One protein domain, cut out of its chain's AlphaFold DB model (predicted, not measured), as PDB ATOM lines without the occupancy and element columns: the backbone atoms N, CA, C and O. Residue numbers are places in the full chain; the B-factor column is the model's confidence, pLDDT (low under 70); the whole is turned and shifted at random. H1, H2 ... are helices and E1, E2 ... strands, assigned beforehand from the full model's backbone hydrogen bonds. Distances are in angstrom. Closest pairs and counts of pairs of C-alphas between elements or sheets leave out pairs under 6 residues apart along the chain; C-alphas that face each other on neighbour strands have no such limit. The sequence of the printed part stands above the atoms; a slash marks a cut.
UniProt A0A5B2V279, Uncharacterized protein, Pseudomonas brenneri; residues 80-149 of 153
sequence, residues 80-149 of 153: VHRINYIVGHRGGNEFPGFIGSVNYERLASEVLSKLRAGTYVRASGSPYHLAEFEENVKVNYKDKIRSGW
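What this domain is: This is residues 80 to 149 of the 153 residues of an uncharacterized protein of Pseudomonas brenneri (UniProt A0A5B2V279). H2 and H3 make a V, the last residues of H2 near the first of H3, and H1 packs on both arms. Two long loops join the helices, and a tail ending in the short strand E1 makes the length. The printed part has 70 residues, in the order H1, H2, H3, E1; it is mostly helix and compact, with a radius of gyration of the C-alphas of 12.6 A, and spans 44 by 26 by 19 A.

Where its parts are: H1, residues 80 to 88, begins at C-alpha 80 (79.592, 97.611, 48.998) and is 11.8 A long. H2, residues 104 to 116, measures 18.3 A. H3, residues 130 to 141, measures 16.3 A. E1, residues 147 to 149, measures 7.3 A and ends at C-alpha 149 (89.510, 78.655, 37.629).

How they stand to each other: H1 touches H2, closest at the C-alphas of Ile 83 and Ala 108, 5.4 A, at a steep tilt of 69 degrees, only just short of about perpendicular, opposite ways. H1 touches H3, closest at the C-alphas of Tyr 85 and Val 137, 6.3 A, about perpendicular at 88 degrees. H2 and H3 are close but not clearly touching; their closest C-alphas, Leu 115 and Leu 130, are 5.3 A apart. E1 pairs with no named strand and is apart from H1, H2 and H3. In H1, H2 and H3 every O i to N i+4 pair is within hydrogen-bond range.

The domain as a whole: The C-alphas farthest apart, Gly 100 and Trp 149, are 45.6 A apart. The printed part has no cut. The links H1 to H2 and H2 to H3 are long. Residues 99 to 102 have pLDDT under 70.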
ATOM      1  N   VAL A  80      80.204  98.118  47.761       92.00
ATOM      2  CA  VAL A  80      79.592  97.611  48.998       92.00
ATOM      3  C   VAL A  80      80.648  97.010  49.933       92.00
ATOM      4  O   VAL A  80      80.630  97.296  51.129       92.00
ATOM      5  N   HIS A  81      81.608  96.233  49.418       94.25
ATOM      6  CA  HIS A  81      82.717  95.710  50.228       94.25
ATOM      7  C   HIS A  81      83.591  96.835  50.792       94.25
ATOM      8  O   HIS A  81      83.908  96.826  51.981       94.25
ATOM      9  N   ARG A  82      83.920  97.839  49.970       95.12
ATOM     10  CA  ARG A  82      84.719  99.007  50.380       95.12
ATOM     11  C   ARG A  82      84.028  99.819  51.473       95.12
ATOM     12  O   ARG A  82      84.641 100.140  52.487       95.12
ATOM     13  N   ILE A  83      82.746 100.123  51.287       94.50
ATOM     14  CA  ILE A  83      81.936 100.876  52.252       94.50
ATOM     15  C   ILE A  83      81.815 100.104  53.563       94.50
ATOM     16  O   ILE A  83      82.091 100.661  54.626       94.50
ATOM     17  N   ASN A  84      81.484  98.814  53.499       93.62
ATOM     18  CA  ASN A  84      81.376  97.980  54.692       93.62
ATOM     19  C   ASN A  84      82.707  97.861  55.439       93.62
ATOM     20  O   ASN A  84      82.712  97.891  56.670       93.62
ATOM     21  N   TYR A  85      83.829  97.784  54.719       94.69
ATOM     22  CA  TYR A  85      85.157  97.811  55.325       94.69
ATOM     23  C   TYR A  85      85.376  99.105  56.116       94.69
ATOM     24  O   TYR A  85      85.679  99.043  57.308       94.69
ATOM     25  N   ILE A  86      85.141 100.267  55.496       94.00
ATOM     26  CA  ILE A  86      85.303 101.583  56.136       94.00
ATOM     27  C   ILE A  86      84.409 101.705  57.378       94.00
ATOM     28  O   ILE A  86      84.867 102.117  58.445       94.00
ATOM     29  N   VAL A  87      83.133 101.320  57.269       91.44
ATOM     30  CA  VAL A  87      82.188 101.368  58.396       91.44
ATOM     31  C   VAL A  87      82.619 100.420  59.516       91.44
ATOM     32  O   VAL A  87      82.540 100.794  60.689       91.44
ATOM     33  N   GLY A  88      83.086  99.215  59.185       89.94
ATOM     34  CA  GLY A  88      83.545  98.215  60.151       89.94
ATOM     35  C   GLY A  88      84.803  98.626  60.918       89.94
ATOM     36  O   GLY A  88      84.929  98.284  62.089       89.94
ATOM     37  N   HIS A  89      85.684  99.411  60.295       90.94
ATOM     38  CA  HIS A  89      86.973  99.831  60.858       90.94
ATOM     39  C   HIS A  89      86.962 101.271  61.410       90.94
ATOM     40  O   HIS A  89      88.008 101.841  61.733       90.94
ATOM     41  N   ARG A  90      85.773 101.873  61.534       87.81
ATOM     42  CA  ARG A  90      85.590 103.215  62.100       87.81
ATOM     43  C   ARG A  90      86.069 103.296  63.551       87.81
ATOM     44  O   ARG A  90      85.879 102.369  64.334       87.81
ATOM     45  N   GLY A  91      86.611 104.448  63.934       82.44
ATOM     46  CA  GLY A  91      87.144 104.682  65.279       82.44
ATOM     47  C   GLY A  91      88.594 104.228  65.458       82.44
ATOM     48  O   GLY A  91      89.164 104.472  66.517       82.44
ATOM     49  N   GLY A  92      89.196 103.608  64.438       85.44
ATOM     50  CA  GLY A  92      90.615 103.266  64.406       85.44
ATOM     51  C   GLY A  92      91.493 104.379  63.826       85.44
ATOM     52  O   GLY A  92      91.019 105.443  63.431       85.44
ATOM     53  N   ASN A  93      92.797 104.108  63.732       88.19
ATOM     54  CA  ASN A  93      93.753 105.032  63.114       88.19
ATOM     55  C   ASN A  93      93.470 105.247  61.614       88.19
ATOM     56  O   ASN A  93      93.615 106.354  61.102       88.19
ATOM     57  N   GLU A  94      93.060 104.190  60.910       89.75
ATOM     58  CA  GLU A  94      92.779 104.230  59.470       89.75
ATOM     59  C   GLU A  94      91.540 105.062  59.136       89.75
ATOM     60  O   GLU A  94      91.565 105.878  58.212       89.75
ATOM     61  N   PHE A  95      90.479 104.896  59.925       90.94
ATOM     62  CA  PHE A  95      89.222 105.618  59.785       90.94
ATOM     63  C   PHE A  95      88.867 106.245  61.129       90.94
ATOM     64  O   PHE A  95      88.193 105.594  61.938       90.94
ATOM     65  N   PRO A  96      89.324 107.483  61.408       84.31
ATOM     66  CA  PRO A  96      88.964 108.158  62.643       84.31
ATOM     67  C   PRO A  96      87.441 108.192  62.781       84.31
ATOM     68  O   PRO A  96      86.712 108.338  61.799       84.31
ATOM     69  N   GLY A  97      86.967 107.986  64.009       73.44
ATOM     70  CA  GLY A  97      85.544 107.833  64.297       73.44
ATOM     71  C   GLY A  97      84.701 108.969  63.718       73.44
ATOM     72  O   GLY A  97      85.063 110.142  63.790       73.44
ATOM     73  N   PHE A  98      83.552 108.610  63.154       77.44
ATOM     74  CA  PHE A  98      82.585 109.567  62.635       77.44
ATOM     75  C   PHE A  98      81.899 110.294  63.801       77.44
ATOM     76  O   PHE A  98      81.273 109.655  64.647       77.44
ATOM     77  N   ILE A  99      82.029 111.619  63.876       61.75
ATOM     78  CA  ILE A  99      81.470 112.418  64.976       61.75
ATOM     79  C   ILE A  99      79.950 112.587  64.780       61.75
ATOM     80  O   ILE A  99      79.521 113.134  63.766       61.75
ATOM     81  N   GLY A 100      79.144 112.177  65.772       60.31
ATOM     82  CA  GLY A 100      77.703 112.471  65.873       60.31
ATOM     83  C   GLY A 100      76.740 111.327  65.500       60.31
ATOM     84  O   GLY A 100      77.148 110.208  65.198       60.31
ATOM     85  N   SER A 101      75.431 111.612  65.536       53.81
ATOM     86  CA  SER A 101      74.357 110.711  65.080       53.81
ATOM     87  C   SER A 101      74.258 110.761  63.552       53.81
ATOM     88  O   SER A 101      73.528 111.588  63.007       53.81
ATOM     89  N   VAL A 102      75.042 109.940  62.845       64.38
ATOM     90  CA  VAL A 102      75.231 110.089  61.389       64.38
ATOM     91  C   VAL A 102      74.953 108.813  60.601       64.38
ATOM     92  O   VAL A 102      75.218 107.702  61.049       64.38
ATOM     93  N   ASN A 103      74.464 109.012  59.375       80.88
ATOM     94  CA  ASN A 103      74.385 107.994  58.334       80.88
ATOM     95  C   ASN A 103      75.811 107.562  57.924       80.88
ATOM     96  O   ASN A 103      76.504 108.277  57.194       80.88
ATOM     97  N   TYR A 104      76.243 106.404  58.430       82.69
ATOM     98  CA  TYR A 104      77.597 105.875  58.246       82.69
ATOM     99  C   TYR A 104      77.943 105.554  56.787       82.69
ATOM    100  O   TYR A 104      79.098 105.715  56.398       82.69
ATOM    101  N   GLU A 105      76.969 105.166  55.961       84.25
ATOM    102  CA  GLU A 105      77.208 104.856  54.544       84.25
ATOM    103  C   GLU A 105      77.600 106.101  53.748       84.25
ATOM    104  O   GLU A 105      78.502 106.054  52.907       84.25
ATOM    105  N   ARG A 106      76.977 107.248  54.053       87.19
ATOM    106  CA  ARG A 106      77.317 108.520  53.403       87.19
ATOM    107  C   ARG A 106      78.756 108.927  53.714       87.19
ATOM    108  O   ARG A 106      79.504 109.279  52.809       87.19
ATOM    109  N   LEU A 107      79.158 108.835  54.980       87.44
ATOM    110  CA  LEU A 107      80.519 109.184  55.392       87.44
ATOM    111  C   LEU A 107      81.555 108.209  54.832       87.44
ATOM    112  O   LEU A 107      82.606 108.637  54.362       87.44
ATOM    113  N   ALA A 108      81.249 106.913  54.806       92.06
ATOM    114  CA  ALA A 108      82.102 105.931  54.148       92.06
ATOM    115  C   ALA A 108      82.250 106.215  52.643       92.06
ATOM    116  O   ALA A 108      83.340 106.066  52.095       92.06
ATOM    117  N   SER A 109      81.194 106.703  51.987       92.38
ATOM    118  CA  SER A 109      81.244 107.109  50.576       92.38
ATOM    119  C   SER A 109      82.138 108.330  50.361       92.38
ATOM    120  O   SER A 109      82.918 108.367  49.410       92.38
ATOM    121  N   GLU A 110      82.095 109.309  51.267       91.75
ATOM    122  CA  GLU A 110      83.005 110.462  51.244       91.75
ATOM    123  C   GLU A 110      84.468 110.041  51.450       91.75
ATOM    124  O   GLU A 110      85.358 110.522  50.745       91.75
ATOM    125  N   VAL A 111      84.728 109.116  52.379       93.25
ATOM    126  CA  VAL A 111      86.063 108.536  52.595       93.25
ATOM    127  C   VAL A 111      86.549 107.824  51.336       93.25
ATOM    128  O   VAL A 111      87.657 108.100  50.875       93.25
ATOM    129  N   LEU A 112      85.715 106.974  50.731       95.44
ATOM    130  CA  LEU A 112      86.048 106.276  49.492       95.44
ATOM    131  C   LEU A 112      86.340 107.258  48.345       95.44
ATOM    132  O   LEU A 112      87.295 107.067  47.592       95.44
ATOM    133  N   SER A 113      85.576 108.349  48.243       95.69
ATOM    134  CA  SER A 113      85.842 109.411  47.268       95.69
ATOM    135  C   SER A 113      87.202 110.078  47.497       95.69
ATOM    136  O   SER A 113      87.926 110.327  46.535       95.69
ATOM    137  N   LYS A 114      87.580 110.350  48.753       95.62
ATOM    138  CA  LYS A 114      88.893 110.930  49.095       95.62
ATOM    139  C   LYS A 114      90.045 109.956  48.840       95.62
ATOM    140  O   LYS A 114      91.100 110.388  48.385       95.62
ATOM    141  N   LEU A 115      89.847 108.659  49.095       96.38
ATOM    142  CA  LEU A 115      90.817 107.608  48.765       96.38
ATOM    143  C   LEU A 115      91.054 107.542  47.251       96.38
ATOM    144  O   LEU A 115      92.202 107.553  46.814       96.38
ATOM    145  N   ARG A 116      89.983 107.572  46.445       96.44
ATOM    146  CA  ARG A 116      90.064 107.616  44.971       96.44
ATOM    147  C   ARG A 116      90.756 108.873  44.449       96.44
ATOM    148  O   ARG A 116      91.498 108.797  43.479       96.44
ATOM    149  N   ALA A 117      90.537 110.010  45.105       96.75
ATOM    150  CA  ALA A 117      91.210 111.265  44.783       96.75
ATOM    151  C   ALA A 117      92.665 111.330  45.293       96.75
ATOM    152  O   ALA A 117      93.375 112.280  44.976       96.75
ATOM    153  N   GLY A 118      93.111 110.360  46.101       96.31
ATOM    154  CA  GLY A 118      94.446 110.355  46.705       96.31
ATOM    155  C   GLY A 118      94.654 111.417  47.791       96.31
ATOM    156  O   GLY A 118      95.792 111.710  48.143       96.31
ATOM    157  N   THR A 119      93.580 112.002  48.329       96.75
ATOM    158  CA  THR A 119      93.636 113.103  49.308       96.75
ATOM    159  C   THR A 119      93.312 112.660  50.734       96.75
ATOM    160  O   THR A 119      93.147 113.499  51.619       96.75
ATOM    161  N   TYR A 120      93.115 111.361  50.966       95.38
ATOM    162  CA  TYR A 120      92.728 110.853  52.278       95.38
ATOM    163  C   TYR A 120      93.934 110.699  53.213       95.38
ATOM    164  O   TYR A 120      94.972 110.148  52.844       95.38
ATOM    165  N   VAL A 121      93.761 111.154  54.453       94.12
ATOM    166  CA  VAL A 121      94.781 111.137  55.505       94.12
ATOM    167  C   VAL A 121      94.204 110.449  56.742       94.12
ATOM    168  O   VAL A 121      93.064 110.712  57.128       94.12
ATOM    169  N   ARG A 122      94.994 109.557  57.344       93.56
ATOM    170  CA  ARG A 122      94.659 108.813  58.568       93.56
ATOM    171  C   ARG A 122      94.686 109.719  59.799       93.56
ATOM    172  O   ARG A 122      95.220 110.826  59.756       93.56
ATOM    173  N   ALA A 123      94.205 109.213  60.934       90.31
ATOM    174  CA  ALA A 123      94.295 109.929  62.208       90.31
ATOM    175  C   ALA A 123      95.750 110.261  62.600       90.31
ATOM    176  O   ALA A 123      96.002 111.298  63.206       90.31
ATOM    177  N   SER A 124      96.712 109.426  62.192       91.56
ATOM    178  CA  SER A 124      98.151 109.659  62.378       91.56
ATOM    179  C   SER A 124      98.726 110.826  61.566       91.56
ATOM    180  O   SER A 124      99.897 111.153  61.737       91.56
ATOM    181  N   GLY A 125      97.964 111.417  60.641       91.56
ATOM    182  CA  GLY A 125      98.470 112.412  59.691       91.56
ATOM    183  C   GLY A 125      99.189 111.811  58.476       91.56
ATOM    184  O   GLY A 125      99.621 112.549  57.595       91.56
ATOM    185  N   SER A 126      99.300 110.482  58.393       93.88
ATOM    186  CA  SER A 126      99.899 109.786  57.247       93.88
ATOM    187  C   SER A 126      98.878 109.611  56.115       93.88
ATOM    188  O   SER A 126      97.710 109.320  56.402       93.88
ATOM    189  N   PRO A 127      99.278 109.739  54.838       95.25
ATOM    190  CA  PRO A 127      98.393 109.427  53.722       95.25
ATOM    191  C   PRO A 127      98.000 107.946  53.753       95.25
ATOM    192  O   PRO A 127      98.819 107.088  54.079       95.25
ATOM    193  N   TYR A 128      96.747 107.650  53.409       95.81
ATOM    194  CA  TYR A 128      96.309 106.284  53.118       95.81
ATOM    195  C   TYR A 128      96.068 106.187  51.617       95.81
ATOM    196  O   TYR A 128      95.195 106.869  51.076       95.81
ATOM    197  N   HIS A 129      96.855 105.367  50.936       96.44
ATOM    198  CA  HIS A 129      96.754 105.244  49.490       96.44
ATOM    199  C   HIS A 129      95.679 104.239  49.080       96.44
ATOM    200  O   HIS A 129      95.454 103.239  49.761       96.44
ATOM    201  N   LEU A 130      95.060 104.480  47.918       95.81
ATOM    202  CA  LEU A 130      94.028 103.599  47.373       95.81
ATOM    203  C   LEU A 130      94.528 102.156  47.227       95.81
ATOM    204  O   LEU A 130      93.819 101.243  47.611       95.81
ATOM    205  N   ALA A 131      95.752 101.947  46.734       94.56
ATOM    206  CA  ALA A 131      96.307 100.602  46.558       94.56
ATOM    207  C   ALA A 131      96.397  99.818  47.879       94.56
ATOM    208  O   ALA A 131      96.028  98.650  47.930       94.56
ATOM    209  N   GLU A 132      96.842 100.474  48.952       96.12
ATOM    210  CA  GLU A 132      96.916  99.868  50.285       96.12
ATOM    211  C   GLU A 132      95.514  99.563  50.830       96.12
ATOM    212  O   GLU A 132      95.273  98.493  51.380       96.12
ATOM    213  N   PHE A 133      94.567 100.482  50.632       96.31
ATOM    214  CA  PHE A 133      93.174 100.276  51.013       96.31
ATOM    215  C   PHE A 133      92.536  99.089  50.278       96.31
ATOM    216  O   PHE A 133      91.897  98.256  50.914       96.31
ATOM    217  N   GLU A 134      92.711  98.987  48.959       94.69
ATOM    218  CA  GLU A 134      92.159  97.885  48.162       94.69
ATOM    219  C   GLU A 134      92.721  96.531  48.608       94.69
ATOM    220  O   GLU A 134      91.960  95.573  48.727       94.69
ATOM    221  N   GLU A 135      94.016  96.459  48.928       94.31
ATOM    222  CA  GLU A 135      94.628  95.240  49.463       94.31
ATOM    223  C   GLU A 135      94.036  94.872  50.830       94.31
ATOM    224  O   GLU A 135      93.661  93.725  51.067       94.31
ATOM    225  N   ASN A 136      93.846  95.851  51.714       95.00
ATOM    226  CA  ASN A 136      93.240  95.606  53.021       95.00
ATOM    227  C   ASN A 136      91.780  95.136  52.911       95.00
ATOM    228  O   ASN A 136      91.367  94.210  53.617       95.00
ATOM    229  N   VAL A 137      91.003  95.711  51.986       95.00
ATOM    230  CA  VAL A 137      89.647  95.234  51.680       95.00
ATOM    231  C   VAL A 137      89.707  93.809  51.126       95.00
ATOM    232  O   VAL A 137      88.941  92.953  51.571       95.00
ATOM    233  N   LYS A 138      90.636  93.522  50.209       91.75
ATOM    234  CA  LYS A 138      90.831  92.185  49.635       91.75
ATOM    235  C   LYS A 138      91.088  91.145  50.719       91.75
ATOM    236  O   LYS A 138      90.374  90.148  50.796       91.75
ATOM    237  N   VAL A 139      92.051  91.409  51.599       92.12
ATOM    238  CA  VAL A 139      92.419  90.516  52.704       92.12
ATOM    239  C   VAL A 139      91.238  90.289  53.646       92.12
ATOM    240  O   VAL A 139      90.978  89.151  54.039       92.12
ATOM    241  N   ASN A 140      90.478  91.339  53.967       94.00
ATOM    242  CA  ASN A 140      89.326  91.247  54.866       94.00
ATOM    243  C   ASN A 140      88.147  90.451  54.277       94.00
ATOM    244  O   ASN A 140      87.365  89.858  55.021       94.00
ATOM    245  N   TYR A 141      88.000  90.439  52.951       91.81
ATOM    246  CA  TYR A 141      86.905  89.762  52.249       91.81
ATOM    247  C   TYR A 141      87.339  88.509  51.481       91.81
ATOM    248  O   TYR A 141      86.515  87.933  50.775       91.81
ATOM    249  N   LYS A 142      88.578  88.037  51.653       87.81
ATOM    250  CA  LYS A 142      89.138  86.892  50.913       87.81
ATOM    251  C   LYS A 142      88.262  85.630  50.954       87.81
ATOM    252  O   LYS A 142      88.166  84.928  49.960       87.81
ATOM    253  N   ASP A 143      87.587  85.378  52.078       87.00
ATOM    254  CA  ASP A 143      86.746  84.186  52.271       87.00
ATOM    255  C   ASP A 143      85.320  84.372  51.714       87.00
ATOM    256  O   ASP A 143      84.527  83.433  51.673       87.00
ATOM    257  N   LYS A 144      84.968  85.601  51.317       85.75
ATOM    258  CA  LYS A 144      83.654  85.981  50.775       85.75
ATOM    259  C   LYS A 144      83.695  86.256  49.275       85.75
ATOM    260  O   LYS A 144      82.664  86.157  48.622       85.75
ATOM    261  N   ILE A 145      84.864  86.617  48.754       85.12
ATOM    262  CA  ILE A 145      85.111  86.862  47.337       85.12
ATOM    263  C   ILE A 145      85.385  85.520  46.670       85.12
ATOM    264  O   ILE A 145      86.306  84.797  47.055       85.12
ATOM    265  N   ARG A 146      84.585  85.169  45.662       84.25
ATOM    266  CA  ARG A 146      84.803  83.918  44.930       84.25
ATOM    267  C   ARG A 146      86.046  84.061  44.056       84.25
ATOM    268  O   ARG A 146      86.151  84.986  43.256       84.25
ATOM    269  N   SER A 147      86.970  83.118  44.175       86.50
ATOM    270  CA  SER A 147      88.132  83.018  43.298       86.50
ATOM    271  C   SER A 147      88.349  81.573  42.869       86.50
ATOM    272  O   SER A 147      87.973  80.638  43.579       86.50
ATOM    273  N   GLY A 148      88.900  81.384  41.675       86.06
ATOM    274  CA  GLY A 148      89.198  80.064  41.139       86.06
ATOM    275  C   GLY A 148      89.219  80.031  39.619       86.06
ATOM    276  O   GLY A 148      89.006  81.033  38.941       86.06
ATOM    277  N   TRP A 149      89.484  78.852  39.071       89.62
ATOM    278  CA  TRP A 149      89.510  78.655  37.629       89.62
ATOM    279  C   TRP A 149      88.103  78.533  37.074       89.62
ATOM    280  O   TRP A 149      87.259  77.839  37.634       89.62
TER     281      TRP A 149